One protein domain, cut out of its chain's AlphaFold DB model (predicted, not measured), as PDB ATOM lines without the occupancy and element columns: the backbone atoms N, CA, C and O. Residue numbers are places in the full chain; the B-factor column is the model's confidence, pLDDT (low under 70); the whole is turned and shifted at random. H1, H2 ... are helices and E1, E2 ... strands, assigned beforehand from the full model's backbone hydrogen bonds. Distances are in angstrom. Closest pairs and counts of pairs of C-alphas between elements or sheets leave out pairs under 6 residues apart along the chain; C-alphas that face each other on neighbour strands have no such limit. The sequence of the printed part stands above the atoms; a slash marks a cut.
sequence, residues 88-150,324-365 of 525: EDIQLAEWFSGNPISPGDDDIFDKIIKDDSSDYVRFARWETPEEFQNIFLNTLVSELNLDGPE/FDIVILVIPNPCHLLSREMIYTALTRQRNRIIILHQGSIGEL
ATOM      1  N   GLU A  88      34.608 -14.917 -29.719       79.56
ATOM      2  CA  GLU A  88      33.207 -14.574 -29.405       79.56
ATOM      3  C   GLU A  88      32.543 -15.582 -28.457       79.56
ATOM      4  O   GLU A  88      31.711 -15.210 -27.639       79.56
ATOM      5  N   ASP A  89      32.951 -16.848 -28.509       83.75
ATOM      6  CA  ASP A  89      32.485 -17.922 -27.626       83.75
ATOM      7  C   ASP A  89      32.807 -17.651 -26.154       83.75
ATOM      8  O   ASP A  89      31.985 -17.904 -25.273       83.75
ATOM      9  N   ILE A  90      33.990 -17.098 -25.885       81.44
ATOM     10  CA  ILE A  90      34.397 -16.743 -24.525       81.44
ATOM     11  C   ILE A  90      33.626 -15.511 -24.069       81.44
ATOM     12  O   ILE A  90      33.154 -15.477 -22.941       81.44
ATOM     13  N   GLN A  91      33.488 -14.502 -24.929       80.50
ATOM     14  CA  GLN A  91      32.741 -13.296 -24.572       80.50
ATOM     15  C   GLN A  91      31.263 -13.619 -24.289       80.50
ATOM     16  O   GLN A  91      30.703 -13.136 -23.309       80.50
ATOM     17  N   LEU A  92      30.665 -14.519 -25.077       84.44
ATOM     18  CA  LEU A  92      29.319 -15.027 -24.832       84.44
ATOM     19  C   LEU A  92      29.223 -15.760 -23.489       84.44
ATOM     20  O   LEU A  92      28.252 -15.562 -22.768       84.44
ATOM     21  N   ALA A  93      30.210 -16.591 -23.134       88.44
ATOM     22  CA  ALA A  93      30.241 -17.240 -21.824       88.44
ATOM     23  C   ALA A  93      30.320 -16.209 -20.689       88.44
ATOM     24  O   ALA A  93      29.549 -16.291 -19.741       88.44
ATOM     25  N   GLU A  94      31.190 -15.204 -20.800       83.75
ATOM     26  CA  GLU A  94      31.374 -14.175 -19.770       83.75
ATOM     27  C   GLU A  94      30.103 -13.385 -19.466       83.75
ATOM     28  O   GLU A  94      29.893 -13.005 -18.314       83.75
ATOM     29  N   TRP A  95      29.211 -13.230 -20.441       83.94
ATOM     30  CA  TRP A  95      27.894 -12.633 -20.227       83.94
ATOM     31  C   TRP A  95      27.090 -13.348 -19.126       83.94
ATOM     32  O   TRP A  95      26.339 -12.729 -18.375       83.94
ATOM     33  N   PHE A  96      27.272 -14.662 -18.990       89.88
ATOM     34  CA  PHE A  96      26.610 -15.492 -17.983       89.88
ATOM     35  C   PHE A  96      27.496 -15.766 -16.759       89.88
ATOM     36  O   PHE A  96      27.131 -16.574 -15.914       89.88
ATOM     37  N   SER A  97      28.654 -15.109 -16.638       86.19
ATOM     38  CA  SER A  97      29.576 -15.310 -15.508       86.19
ATOM     39  C   SER A  97      29.103 -14.662 -14.202       86.19
ATOM     40  O   SER A  97      29.605 -15.013 -13.137       86.19
ATOM     41  N   GLY A  98      28.187 -13.690 -14.280       79.19
ATOM     42  CA  GLY A  98      27.795 -12.840 -13.150       79.19
ATOM     43  C   GLY A  98      28.788 -11.716 -12.822       79.19
ATOM     44  O   GLY A  98      28.559 -10.970 -11.876       79.19
ATOM     45  N   ASN A  99      29.879 -11.567 -13.582       73.75
ATOM     46  CA  ASN A  99      30.741 -10.389 -13.493       73.75
ATOM     47  C   ASN A  99      30.129  -9.197 -14.255       73.75
ATOM     48  O   ASN A  99      29.353  -9.408 -15.191       73.75
ATOM     49  N   PRO A 100      30.558  -7.956 -13.947       64.62
ATOM     50  CA  PRO A 100      30.295  -6.810 -14.808       64.62
ATOM     51  C   PRO A 100      30.772  -7.089 -16.238       64.62
ATOM     52  O   PRO A 100      31.884  -7.575 -16.459       64.62
ATOM     53  N   ILE A 101      29.909  -6.812 -17.210       65.75
ATOM     54  CA  ILE A 101      30.165  -7.074 -18.628       65.75
ATOM     55  C   ILE A 101      31.062  -5.964 -19.192       65.75
ATOM     56  O   ILE A 101      31.003  -4.822 -18.737       65.75
ATOM     57  N   SER A 102      31.923  -6.278 -20.166       61.22
ATOM     58  CA  SER A 102      32.725  -5.232 -20.806       61.22
ATOM     59  C   SER A 102      31.855  -4.412 -21.766       61.22
ATOM     60  O   SER A 102      31.092  -4.993 -22.541       61.22
ATOM     61  N   PRO A 103      31.973  -3.075 -21.793       59.12
ATOM     62  CA  PRO A 103      31.238  -2.250 -22.730       59.12
ATOM     63  C   PRO A 103      31.517  -2.686 -24.160       59.12
ATOM     64  O   PRO A 103      32.672  -2.847 -24.533       59.12
ATOM     65  N   GLY A 104      30.471  -2.895 -24.956       56.44
ATOM     66  CA  GLY A 104      30.598  -3.398 -26.325       56.44
ATOM     67  C   GLY A 104      30.461  -4.915 -26.469       56.44
ATOM     68  O   GLY A 104      30.335  -5.382 -27.595       56.44
ATOM     69  N   ASP A 105      30.380  -5.684 -25.379       60.66
ATOM     70  CA  ASP A 105      29.937  -7.082 -25.474       60.66
ATOM     71  C   ASP A 105      28.486  -7.156 -26.003       60.66
ATOM     72  O   ASP A 105      28.100  -8.166 -26.587       60.66
ATOM     73  N   ASP A 106      27.694  -6.077 -25.882       61.81
ATOM     74  CA  ASP A 106      26.356  -5.935 -26.488       61.81
ATOM     75  C   ASP A 106      26.364  -6.250 -27.998       61.81
ATOM     76  O   ASP A 106      25.416  -6.838 -28.523       61.81
ATOM     77  N   ASP A 107      27.481  -5.955 -28.682       62.78
ATOM     78  CA  ASP A 107      27.663  -6.229 -30.111       62.78
ATOM     79  C   ASP A 107      27.667  -7.722 -30.437       62.78
ATOM     80  O   ASP A 107      27.488  -8.093 -31.595       62.78
ATOM     81  N   ILE A 108      27.901  -8.596 -29.455       66.75
ATOM     82  CA  ILE A 108      27.879 -10.043 -29.665       66.75
ATOM     83  C   ILE A 108      26.473 -10.453 -30.074       66.75
ATOM     84  O   ILE A 108      26.336 -11.104 -31.099       66.75
ATOM     85  N   PHE A 109      25.429 -10.014 -29.366       65.56
ATOM     86  CA  PHE A 109      24.049 -10.346 -29.735       65.56
ATOM     87  C   PHE A 109      23.651  -9.757 -31.091       65.56
ATOM     88  O   PHE A 109      22.975 -10.428 -31.867       65.56
ATOM     89  N   ASP A 110      24.150  -8.575 -31.444       63.88
ATOM     90  CA  ASP A 110      23.904  -7.982 -32.760       63.88
ATOM     91  C   ASP A 110      24.630  -8.705 -33.896       63.88
ATOM     92  O   ASP A 110      24.044  -8.954 -34.951       63.88
ATOM     93  N   LYS A 111      25.897  -9.088 -33.690       61.41
ATOM     94  CA  LYS A 111      26.644  -9.949 -34.621       61.41
ATOM     95  C   LYS A 111      25.961 -11.307 -34.769       61.41
ATOM     96  O   LYS A 111      25.881 -11.831 -35.877       61.41
ATOM     97  N   ILE A 112      25.425 -11.839 -33.670       60.00
ATOM     98  CA  ILE A 112      24.648 -13.081 -33.625       60.00
ATOM     99  C   ILE A 112      23.366 -12.966 -34.449       60.00
ATOM    100  O   ILE A 112      23.033 -13.898 -35.171       60.00
ATOM    101  N   ILE A 113      22.663 -11.834 -34.370       57.34
ATOM    102  CA  ILE A 113      21.413 -11.601 -35.105       57.34
ATOM    103  C   ILE A 113      21.673 -11.332 -36.598       57.34
ATOM    104  O   ILE A 113      20.816 -11.641 -37.425       57.34
ATOM    105  N   LYS A 114      22.831 -10.755 -36.959       59.28
ATOM    106  CA  LYS A 114      23.129 -10.330 -38.337       59.28
ATOM    107  C   LYS A 114      23.820 -11.373 -39.220       59.28
ATOM    108  O   LYS A 114      23.518 -11.382 -40.409       59.28
ATOM    109  N   ASP A 115      24.723 -12.206 -38.690       53.50
ATOM    110  CA  ASP A 115      25.592 -13.071 -39.521       53.50
ATOM    111  C   ASP A 115      25.434 -14.591 -39.276       53.50
ATOM    112  O   ASP A 115      26.058 -15.388 -39.974       53.50
ATOM    113  N   ASP A 116      24.597 -15.022 -38.317       62.03
ATOM    114  CA  ASP A 116      24.261 -16.427 -37.968       62.03
ATOM    115  C   ASP A 116      25.444 -17.381 -37.635       62.03
ATOM    116  O   ASP A 116      25.227 -18.487 -37.126       62.03
ATOM    117  N   SER A 117      26.706 -17.001 -37.870       70.12
ATOM    118  CA  SER A 117      27.889 -17.825 -37.593       70.12
ATOM    119  C   SER A 117      29.199 -17.026 -37.595       70.12
ATOM    120  O   SER A 117      29.475 -16.263 -38.513       70.12
ATOM    121  N   SER A 118      30.078 -17.319 -36.637       80.06
ATOM    122  CA  SER A 118      31.518 -17.034 -36.665       80.06
ATOM    123  C   SER A 118      32.331 -18.338 -36.775       80.06
ATOM    124  O   SER A 118      31.766 -19.438 -36.883       80.06
ATOM    125  N   ASP A 119      33.663 -18.223 -36.737       82.44
ATOM    126  CA  ASP A 119      34.584 -19.365 -36.638       82.44
ATOM    127  C   ASP A 119      34.331 -20.190 -35.356       82.44
ATOM    128  O   ASP A 119      34.496 -21.411 -35.358       82.44
ATOM    129  N   TYR A 120      33.888 -19.536 -34.273       87.25
ATOM    130  CA  TYR A 120      33.795 -20.124 -32.932       87.25
ATOM    131  C   TYR A 120      32.361 -20.344 -32.442       87.25
ATOM    132  O   TYR A 120      32.128 -21.259 -31.648       87.25
ATOM    133  N   VAL A 121      31.390 -19.547 -32.901       88.25
ATOM    134  CA  VAL A 121      29.995 -19.624 -32.443       88.25
ATOM    135  C   VAL A 121      29.035 -19.648 -33.621       88.25
ATOM    136  O   VAL A 121      29.173 -18.861 -34.547       88.25
ATOM    137  N   ARG A 122      28.023 -20.512 -33.581       90.19
ATOM    138  CA  ARG A 122      26.920 -20.518 -34.547       90.19
ATOM    139  C   ARG A 122      25.587 -20.617 -33.827       90.19
ATOM    140  O   ARG A 122      25.462 -21.390 -32.879       90.19
ATOM    141  N   PHE A 123      24.583 -19.901 -34.310       88.19
ATOM    142  CA  PHE A 123      23.225 -19.990 -33.786       88.19
ATOM    143  C   PHE A 123      22.302 -20.632 -34.811       88.19
ATOM    144  O   PHE A 123      22.513 -20.538 -36.017       88.19
ATOM    145  N   ALA A 124      21.296 -21.350 -34.326       90.19
ATOM    146  CA  ALA A 124      20.201 -21.788 -35.171       90.19
ATOM    147  C   ALA A 124      18.902 -21.828 -34.373       90.19
ATOM    148  O   ALA A 124      18.755 -22.573 -33.396       90.19
ATOM    149  N   ARG A 125      17.945 -21.029 -34.832       91.44
ATOM    150  CA  ARG A 125      16.615 -20.930 -34.245       91.44
ATOM    151  C   ARG A 125      15.700 -22.032 -34.765       91.44
ATOM    152  O   ARG A 125      15.702 -22.327 -35.955       91.44
ATOM    153  N   TRP A 126      14.864 -22.574 -33.890       93.25
ATOM    154  CA  TRP A 126      13.748 -23.446 -34.258       93.25
ATOM    155  C   TRP A 126      12.479 -23.059 -33.492       93.25
ATOM    156  O   TRP A 126      12.551 -22.512 -32.395       93.25
ATOM    157  N   GLU A 127      11.308 -23.339 -34.055       92.12
ATOM    158  CA  GLU A 127      10.011 -23.103 -33.403       92.12
ATOM    159  C   GLU A 127       9.240 -24.405 -33.208       92.12
ATOM    160  O   GLU A 127       8.622 -24.631 -32.164       92.12
ATOM    161  N   THR A 128       9.311 -25.296 -34.200       92.31
ATOM    162  CA  THR A 128       8.542 -26.544 -34.209       92.31
ATOM    163  C   THR A 128       9.422 -27.784 -34.027       92.31
ATOM    164  O   THR A 128      10.617 -27.776 -34.347       92.31
ATOM    165  N   PRO A 129       8.853 -28.912 -33.559       90.25
ATOM    166  CA  PRO A 129       9.622 -30.143 -33.436       90.25
ATOM    167  C   PRO A 129      10.181 -30.694 -34.753       90.25
ATOM    168  O   PRO A 129      11.207 -31.375 -34.733       90.25
ATOM    169  N   GLU A 130       9.519 -30.419 -35.878       91.00
ATOM    170  CA  GLU A 130       9.962 -30.821 -37.218       91.00
ATOM    171  C   GLU A 130      11.150 -29.975 -37.692       91.00
ATOM    172  O   GLU A 130      12.165 -30.523 -38.126       91.00
ATOM    173  N   GLU A 131      11.089 -28.653 -37.507       94.19
ATOM    174  CA  GLU A 131      12.226 -27.759 -37.763       94.19
ATOM    175  C   GLU A 131      13.450 -28.168 -36.952       94.19
ATOM    176  O   GLU A 131      14.544 -28.293 -37.503       94.19
ATOM    177  N   PHE A 132      13.265 -28.468 -35.662       94.12
ATOM    178  CA  PHE A 132      14.353 -28.954 -34.824       94.12
ATOM    179  C   PHE A 132      14.986 -30.231 -35.380       94.12
ATOM    180  O   PHE A 132      16.204 -30.379 -35.325       94.12
ATOM    181  N   GLN A 133      14.196 -31.177 -35.897       91.44
ATOM    182  CA  GLN A 133      14.747 -32.405 -36.480       91.44
ATOM    183  C   GLN A 133      15.661 -32.101 -37.667       91.44
ATOM    184  O   GLN A 133      16.773 -32.630 -37.722       91.44
ATOM    185  N   ASN A 134      15.209 -31.227 -38.563       93.31
ATOM    186  CA  ASN A 134      15.951 -30.846 -39.758       93.31
ATOM    187  C   ASN A 134      17.216 -30.059 -39.403       93.31
ATOM    188  O   ASN A 134      18.310 -30.432 -39.821       93.31
ATOM    189  N   ILE A 135      17.093 -29.021 -38.572       94.88
ATOM    190  CA  ILE A 135      18.217 -28.178 -38.146       94.88
ATOM    191  C   ILE A 135      19.254 -28.997 -37.383       94.88
ATOM    192  O   ILE A 135      20.447 -28.888 -37.659       94.88
ATOM    193  N   PHE A 136      18.817 -29.852 -36.459       96.00
ATOM    194  CA  PHE A 136      19.720 -30.701 -35.692       96.00
ATOM    195  C   PHE A 136      20.513 -31.652 -36.592       96.00
ATOM    196  O   PHE A 136      21.727 -31.766 -36.449       96.00
ATOM    197  N   LEU A 137      19.845 -32.324 -37.538       95.12
ATOM    198  CA  LEU A 137      20.518 -33.246 -38.449       95.12
ATOM    199  C   LEU A 137      21.466 -32.507 -39.399       95.12
ATOM    200  O   LEU A 137      22.596 -32.946 -39.577       95.12
ATOM    201  N   ASN A 138      21.044 -31.367 -39.947       95.75
ATOM    202  CA  ASN A 138      21.892 -30.530 -40.797       95.75
ATOM    203  C   ASN A 138      23.118 -30.010 -40.040       95.75
ATOM    204  O   ASN A 138      24.206 -29.971 -40.602       95.75
ATOM    205  N   THR A 139      22.955 -29.668 -38.759       96.31
ATOM    206  CA  THR A 139      24.062 -29.278 -37.878       96.31
ATOM    207  C   THR A 139      25.032 -30.438 -37.679       96.31
ATOM    208  O   THR A 139      26.231 -30.259 -37.844       96.31
ATOM    209  N   LEU A 140      24.546 -31.652 -37.395       96.62
ATOM    210  CA  LEU A 140      25.432 -32.818 -37.304       96.62
ATOM    211  C   LEU A 140      26.189 -33.059 -38.613       96.62
ATOM    212  O   LEU A 140      27.381 -33.326 -38.576       96.62
ATOM    213  N   VAL A 141      25.522 -32.936 -39.762       96.44
ATOM    214  CA  VAL A 141      26.163 -33.104 -41.072       96.44
ATOM    215  C   VAL A 141      27.251 -32.054 -41.298       96.44
ATOM    216  O   VAL A 141      28.356 -32.420 -41.688       96.44
ATOM    217  N   SER A 142      26.979 -30.775 -41.019       94.81
ATOM    218  CA  SER A 142      27.952 -29.703 -41.246       94.81
ATOM    219  C   SER A 142      29.123 -29.754 -40.269       94.81
ATOM    220  O   SER A 142      30.273 -29.697 -40.689       94.81
ATOM    221  N   GLU A 143      28.849 -29.882 -38.969       94.44
ATOM    222  CA  GLU A 143      29.881 -29.779 -37.930       94.44
ATOM    223  C   GLU A 143      30.730 -31.047 -37.814       94.44
ATOM    224  O   GLU A 143      31.893 -30.981 -37.425       94.44
ATOM    225  N   LEU A 144      30.177 -32.207 -38.186       94.56
ATOM    226  CA  LEU A 144      30.924 -33.466 -38.250       94.56
ATOM    227  C   LEU A 144      31.496 -33.745 -39.649       94.56
ATOM    228  O   LEU A 144      32.073 -34.811 -39.857       94.56
ATOM    229  N   ASN A 145      31.350 -32.798 -40.586       94.06
ATOM    230  CA  ASN A 145      31.839 -32.878 -41.965       94.06
ATOM    231  C   ASN A 145      31.432 -34.185 -42.673       94.06
ATOM    232  O   ASN A 145      32.270 -34.915 -43.207       94.06
ATOM    233  N   LEU A 146      30.138 -34.504 -42.608       96.00
ATOM    234  CA  LEU A 146      29.549 -35.686 -43.237       96.00
ATOM    235  C   LEU A 146      29.161 -35.380 -44.688       96.00
ATOM    236  O   LEU A 146      28.713 -34.274 -44.989       96.00
ATOM    237  N   ASP A 147      29.212 -36.386 -45.566       94.25
ATOM    238  CA  ASP A 147      28.799 -36.229 -46.975       94.25
ATOM    239  C   ASP A 147      27.283 -35.962 -47.117       94.25
ATOM    240  O   ASP A 147      26.796 -35.516 -48.158       94.25
ATOM    241  N   GLY A 148      26.507 -36.249 -46.068       94.38
ATOM    242  CA  GLY A 148      25.074 -35.998 -46.002       94.38
ATOM    243  C   GLY A 148      24.401 -36.706 -44.822       94.38
ATOM    244  O   GLY A 148      25.057 -37.395 -44.040       94.38
ATOM    245  N   PRO A 149      23.066 -36.602 -44.693       92.69
ATOM    246  CA  PRO A 149      22.329 -37.184 -43.569       92.69
ATOM    247  C   PRO A 149      22.365 -38.718 -43.526       92.69
ATOM    248  O   PRO A 149      22.085 -39.294 -42.479       92.69
ATOM    249  N   GLU A 150      22.684 -39.386 -44.637       94.31
ATOM    250  CA  GLU A 150      22.787 -40.853 -44.732       94.31
ATOM    251  C   GLU A 150      24.232 -41.374 -44.613       94.31
ATOM    252  O   GLU A 150      24.462 -42.580 -44.750       94.31
ATOM    253  N   PHE A 324      35.090 -30.545 -24.748       95.00
ATOM    254  CA  PHE A 324      34.894 -31.102 -26.084       95.00
ATOM    255  C   PHE A 324      35.380 -30.143 -27.162       95.00
ATOM    256  O   PHE A 324      35.244 -28.930 -27.005       95.00
ATOM    257  N   ASP A 325      35.893 -30.646 -28.285       93.81
ATOM    258  CA  ASP A 325      36.343 -29.747 -29.359       93.81
ATOM    259  C   ASP A 325      35.161 -28.965 -29.951       93.81
ATOM    260  O   ASP A 325      35.242 -27.741 -30.097       93.81
ATOM    261  N   ILE A 326      34.047 -29.657 -30.213       96.38
ATOM    262  CA  ILE A 326      32.794 -29.074 -30.703       96.38
ATOM    263  C   ILE A 326      31.647 -29.356 -29.725       96.38
ATOM    264  O   ILE A 326      31.379 -30.506 -29.375       96.38
ATOM    265  N   VAL A 327      30.900 -28.324 -29.337       97.69
ATOM    266  CA  VAL A 327      29.675 -28.465 -28.535       97.69
ATOM    267  C   VAL A 327      28.455 -28.061 -29.351       97.69
ATOM    268  O   VAL A 327      28.408 -26.976 -29.916       97.69
ATOM    269  N   ILE A 328      27.429 -28.909 -29.374       98.06
ATOM    270  CA  ILE A 328      26.104 -28.575 -29.908       98.06
ATOM    271  C   ILE A 328      25.151 -28.442 -28.718       98.06
ATOM    272  O   ILE A 328      24.717 -29.440 -28.143       98.06
ATOM    273  N   LEU A 329      24.839 -27.214 -28.322       96.88
ATOM    274  CA  LEU A 329      23.967 -26.898 -27.197       96.88
ATOM    275  C   LEU A 329      22.514 -26.769 -27.667       96.88
ATOM    276  O   LEU A 329      22.196 -25.910 -28.480       96.88
ATOM    277  N   VAL A 330      21.617 -27.601 -27.140       95.88
ATOM    278  CA  VAL A 330      20.182 -27.585 -27.461       95.88
ATOM    279  C   VAL A 330      19.393 -26.964 -26.316       95.88
ATOM    280  O   VAL A 330      19.268 -27.582 -25.257       95.88
ATOM    281  N   ILE A 331      18.809 -25.786 -26.542       93.38
ATOM    282  CA  ILE A 331      18.023 -25.038 -25.552       93.38
ATOM    283  C   ILE A 331      16.546 -24.992 -25.983       93.38
ATOM    284  O   ILE A 331      16.197 -24.231 -26.886       93.38
ATOM    285  N   PRO A 332      15.661 -25.801 -25.373       90.88
ATOM    286  CA  PRO A 332      14.222 -25.718 -25.613       90.88
ATOM    287  C   PRO A 332      13.585 -24.522 -24.885       90.88
ATOM    288  O   PRO A 332      14.165 -23.969 -23.954       90.88
ATOM    289  N   ASN A 333      12.357 -24.168 -25.261       86.50
ATOM    290  CA  ASN A 333      11.543 -23.126 -24.639       86.50
ATOM    291  C   ASN A 333      10.080 -23.611 -24.518       86.50
ATOM    292  O   ASN A 333       9.463 -23.926 -25.536       86.50
ATOM    293  N   PRO A 334       9.498 -23.697 -23.306       83.50
ATOM    294  CA  PRO A 334      10.063 -23.301 -22.014       83.50
ATOM    295  C   PRO A 334      11.121 -24.279 -21.486       83.50
ATOM    296  O   PRO A 334      11.024 -25.495 -21.660       83.50
ATOM    297  N   CYS A 335      12.117 -23.745 -20.776       82.94
ATOM    298  CA  CYS A 335      13.086 -24.535 -20.019       82.94
ATOM    299  C   CYS A 335      13.185 -24.024 -18.578       82.94
ATOM    300  O   CYS A 335      13.939 -23.105 -18.279       82.94
ATOM    301  N   HIS A 336      12.427 -24.642 -17.670       82.19
ATOM    302  CA  HIS A 336      12.398 -24.248 -16.253       82.19
ATOM    303  C   HIS A 336      13.693 -24.553 -15.491       82.19
ATOM    304  O   HIS A 336      13.919 -23.979 -14.435       82.19
ATOM    305  N   LEU A 337      14.512 -25.473 -16.008       85.12
ATOM    306  CA  LEU A 337      15.789 -25.851 -15.398       85.12
ATOM    307  C   LEU A 337      16.929 -24.906 -15.782       85.12
ATOM    308  O   LEU A 337      18.011 -25.028 -15.224       85.12
ATOM    309  N   LEU A 338      16.725 -24.022 -16.762       91.31
ATOM    310  CA  LEU A 338      17.789 -23.155 -17.240       91.31
ATOM    311  C   LEU A 338      18.103 -22.095 -16.174       91.31
ATOM    312  O   LEU A 338      17.219 -21.356 -15.744       91.31
ATOM    313  N   SER A 339      19.361 -22.040 -15.759       93.88
ATOM    314  CA  SER A 339      19.917 -21.034 -14.851       93.88
ATOM    315  C   SER A 339      21.097 -20.335 -15.517       93.88
ATOM    316  O   SER A 339      21.623 -20.812 -16.531       93.88
ATOM    317  N   ARG A 340      21.528 -19.215 -14.934       94.19
ATOM    318  CA  ARG A 340      22.728 -18.498 -15.368       94.19
ATOM    319  C   ARG A 340      23.940 -19.429 -15.427       94.19
ATOM    320  O   ARG A 340      24.586 -19.560 -16.466       94.19
ATOM    321  N   GLU A 341      24.186 -20.141 -14.332       95.12
ATOM    322  CA  GLU A 341      25.332 -21.032 -14.171       95.12
ATOM    323  C   GLU A 341      25.258 -22.228 -15.130       95.12
ATOM    324  O   GLU A 341      26.286 -22.712 -15.607       95.12
ATOM    325  N   MET A 342      24.051 -22.691 -15.479       95.38
ATOM    326  CA  MET A 342      23.858 -23.749 -16.473       95.38
ATOM    327  C   MET A 342      24.290 -23.316 -17.871       95.38
ATOM    328  O   MET A 342      24.987 -24.070 -18.555       95.38
ATOM    329  N   ILE A 343      23.896 -22.111 -18.290       94.38
ATOM    330  CA  ILE A 343      24.308 -21.552 -19.579       94.38
ATOM    331  C   ILE A 343      25.823 -21.340 -19.575       94.38
ATOM    332  O   ILE A 343      26.499 -21.843 -20.471       94.38
ATOM    333  N   TYR A 344      26.368 -20.703 -18.535       94.62
ATOM    334  CA  TYR A 344      27.810 -20.496 -18.382       94.62
ATOM    335  C   TYR A 344      28.602 -21.807 -18.491       94.62
ATOM    336  O   TYR A 344      29.544 -21.935 -19.279       94.62
ATOM    337  N   THR A 345      28.174 -22.830 -17.751       94.94
ATOM    338  CA  THR A 345      28.821 -24.145 -17.755       94.94
ATOM    339  C   THR A 345      28.798 -24.757 -19.149       94.94
ATOM    340  O   THR A 345      29.830 -25.238 -19.606       94.94
ATOM    341  N   ALA A 346      27.662 -24.704 -19.850       95.31
ATOM    342  CA  ALA A 346      27.535 -25.241 -21.201       95.31
ATOM    343  C   ALA A 346      28.427 -24.513 -22.220       95.31
ATOM    344  O   ALA A 346      29.084 -25.169 -23.029       95.31
ATOM    345  N   LEU A 347      28.482 -23.179 -22.157       92.69
ATOM    346  CA  LEU A 347      29.285 -22.348 -23.060       92.69
ATOM    347  C   LEU A 347      30.796 -22.537 -22.853       92.69
ATOM    348  O   LEU A 347      31.575 -22.401 -23.794       92.69
ATOM    349  N   THR A 348      31.214 -22.915 -21.643       92.06
ATOM    350  CA  THR A 348      32.625 -23.181 -21.320       92.06
ATOM    351  C   THR A 348      33.079 -24.607 -21.630       92.06
ATOM    352  O   THR A 348      34.277 -24.873 -21.561       92.06
ATOM    353  N   ARG A 349      32.174 -25.526 -22.015       94.06
ATOM    354  CA  ARG A 349      32.543 -26.920 -22.338       94.06
ATOM    355  C   ARG A 349      33.275 -27.077 -23.672       94.06
ATOM    356  O   ARG A 349      33.873 -28.124 -23.898       94.06
ATOM    357  N   GLN A 350      33.208 -26.093 -24.569       93.44
ATOM    358  CA  GLN A 350      33.880 -26.175 -25.868       93.44
ATOM    359  C   GLN A 350      35.353 -25.737 -25.792       93.44
ATOM    360  O   GLN A 350      35.706 -24.806 -25.055       93.44
ATOM    361  N   ARG A 351      36.204 -26.373 -26.603       90.81
ATOM    362  CA  ARG A 351      37.589 -25.953 -26.860       90.81
ATOM    363  C   ARG A 351      37.692 -25.106 -28.128       90.81
ATOM    364  O   ARG A 351      38.354 -24.063 -28.105       90.81
ATOM    365  N   ASN A 352      37.020 -25.517 -29.207       90.50
ATOM    366  CA  ASN A 352      37.132 -24.874 -30.519       90.50
ATOM    367  C   ASN A 352      35.836 -24.218 -30.991       90.50
ATOM    368  O   ASN A 352      35.898 -23.090 -31.458       90.50
ATOM    369  N   ARG A 353      34.687 -24.898 -30.928       91.69
ATOM    370  CA  ARG A 353      33.452 -24.369 -31.527       91.69
ATOM    371  C   ARG A 353      32.208 -24.724 -30.729       91.69
ATOM    372  O   ARG A 353      32.088 -25.841 -30.224       91.69
ATOM    373  N   ILE A 354      31.246 -23.808 -30.675       94.19
ATOM    374  CA  ILE A 354      29.913 -24.057 -30.121       94.19
ATOM    375  C   ILE A 354      28.800 -23.669 -31.085       94.19
ATOM    376  O   ILE A 354      28.827 -22.622 -31.725       94.19
ATOM    377  N   ILE A 355      27.798 -24.537 -31.172       95.31
ATOM    378  CA  ILE A 355      26.598 -24.349 -31.971       95.31
ATOM    379  C   ILE A 355      25.400 -24.374 -31.032       95.31
ATOM    380  O   ILE A 355      25.182 -25.364 -30.336       95.31
ATOM    381  N   ILE A 356      24.624 -23.298 -31.000       94.12
ATOM    382  CA  ILE A 356      23.517 -23.108 -30.063       94.12
ATOM    383  C   ILE A 356      22.201 -23.205 -30.831       94.12
ATOM    384  O   ILE A 356      21.811 -22.302 -31.571       94.12
ATOM    385  N   LEU A 357      21.514 -24.330 -30.645       94.38
ATOM    386  CA  LEU A 357      20.196 -24.605 -31.199       94.38
ATOM    387  C   LEU A 357      19.133 -24.158 -30.191       94.38
ATOM    388  O   LEU A 357      18.844 -24.884 -29.235       94.38
ATOM    389  N   HIS A 358      18.546 -22.983 -30.388       92.00
ATOM    390  CA  HIS A 358      17.624 -22.378 -29.424       92.00
ATOM    391  C   HIS A 358      16.185 -22.325 -29.950       92.00
ATOM    392  O   HIS A 358      15.947 -22.050 -31.127       92.00
ATOM    393  N   GLN A 359      15.221 -22.582 -29.065       91.56
ATOM    394  CA  GLN A 359      13.804 -22.420 -29.374       91.56
ATOM    395  C   GLN A 359      13.336 -20.995 -29.073       91.56
ATOM    396  O   GLN A 359      13.503 -20.511 -27.951       91.56
ATOM    397  N   GLY A 360      12.695 -20.335 -30.036       87.56
ATOM    398  CA  GLY A 360      12.248 -18.950 -29.874       87.56
ATOM    399  C   GLY A 360      13.365 -17.916 -30.053       87.56
ATOM    400  O   GLY A 360      14.406 -18.190 -30.652       87.56
ATOM    401  N   SER A 361      13.143 -16.698 -29.556       82.00
ATOM    402  CA  SER A 361      14.084 -15.578 -29.715       82.00
ATOM    403  C   SER A 361      15.361 -15.758 -28.890       82.00
ATOM    404  O   SER A 361      15.297 -16.111 -27.715       82.00
ATOM    405  N   ILE A 362      16.515 -15.434 -29.482       76.00
ATOM    406  CA  ILE A 362      17.809 -15.403 -28.783       76.00
ATOM    407  C   ILE A 362      17.831 -14.364 -27.653       76.00
ATOM    408  O   ILE A 362      18.470 -14.586 -26.628       76.00
ATOM    409  N   GLY A 363      17.080 -13.263 -27.800       72.75
ATOM    410  CA  GLY A 363      16.991 -12.204 -26.790       72.75
ATOM    411  C   GLY A 363      16.450 -12.704 -25.449       72.75
ATOM    412  O   GLY A 363      16.836 -12.201 -24.399       72.75
ATOM    413  N   GLU A 364      15.655 -13.779 -25.455       77.94
ATOM    414  CA  GLU A 364      15.184 -14.429 -24.229       77.94
ATOM    415  C   GLU A 364      16.314 -15.082 -23.428       77.94
ATOM    416  O   GLU A 364      16.141 -15.310 -22.233       77.94
ATOM    417  N   LEU A 365      17.462 -15.393 -24.041       80.69
ATOM    418  CA  LEU A 365      18.616 -15.913 -23.307       80.69
ATOM    419  C   LEU A 365      19.282 -14.825 -22.465       80.69
ATOM    420  O   LEU A 365      19.806 -15.131 -21.399       80.69
TER     421      LEU A 365
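AT A GLANCE: This is residues 88 to 150 and 324 to 365 of the 525 residues of the protein "ATP-binding domain-containing protein" of Candidatus Aminicenantes bacterium (UniProt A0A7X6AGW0). A small sheet of three parallel strands stands in the middle, with the long helix H3 covering one face along the strands. On the other face H4 runs along the strands and H1 stands up from the sheet, while H2 packs on H1 and only grazes the sheet. The printed part has 105 residues, with four named helices and three named strands in the order H1 H2 E1 H3 E2 H4 E3. The sheet runs E1 E3 E2, all parallel, and the class is mixed, helices and strands. The whole is compact, with a radius of gyration of the C-alphas of 13.8 A, yet elongated, spanning 46 by 28 by 26 A.

IN THESE COORDINATES: Find C-alpha 88 at (33.207, -14.574, -29.405); here H1 begins and runs to residue 95. H2 follows as residues 106 to 115, 14.9 A long, then E1 as residues 121 to 126, 16.8 A. H3, residues 129 to 143, is 20.8 A long and ends at C-alpha 143, (29.881, -29.779, -37.930). After the cut, read E2 from 324 to 331, 17.9 A, H4 from 340 to 348, 12.5 A, and E3 from 350 to 359, 20.7 A. E3 bends by 82 degrees at residue 353 and ends at C-alpha 359, (13.804, -22.420, -29.374).

HOW THE PARTS SIT: Begin at E3, the inner strand. Beside the edge strand E1, look for N 124 and O 356, 3.0 A apart, and N 356 and O 122, 2.8 A. Beside E2, the other edge strand, find N 329 and O 355, 2.8 A apart. E2, H4 and E3 form a strand-helix-strand unit, two parallel neighbour strands with a helix between, and its crossover is right-handed. H4 lies over E2 at a height over the sheet of 10.6 A. H1, on the same face, lies over E3 and touches H4 at Ala 93 and Tyr 344, their closest C-alphas, 5.3 A apart, at a shallow tilt of 20 degrees, opposite ways. H1 and H2 form a helical hairpin and only just touch, with 3 pairs of C-alphas within 8 A; the closest are those of Glu 88 and Ile 108, 7.0 A. H3, on the opposite face from H4, has a height over the sheet of 9.4 A and is apart from H1, H2 and H4. Every O i to N i+4 pair is within hydrogen-bond range in H1, H3 and H4; in H2, 5 of 6 are.

THE WHOLE: The two C-alphas farthest apart are those of Pro 100 and Glu 150, 45.9 A. Residues 151 to 323 are not printed, and C-alphas 150 and 324 are 24.3 A apart across this cut. Of the links that are printed whole, none is long. Mean pLDDT of the printed part is 85.4; look for values under 70 at residues 100 to 116.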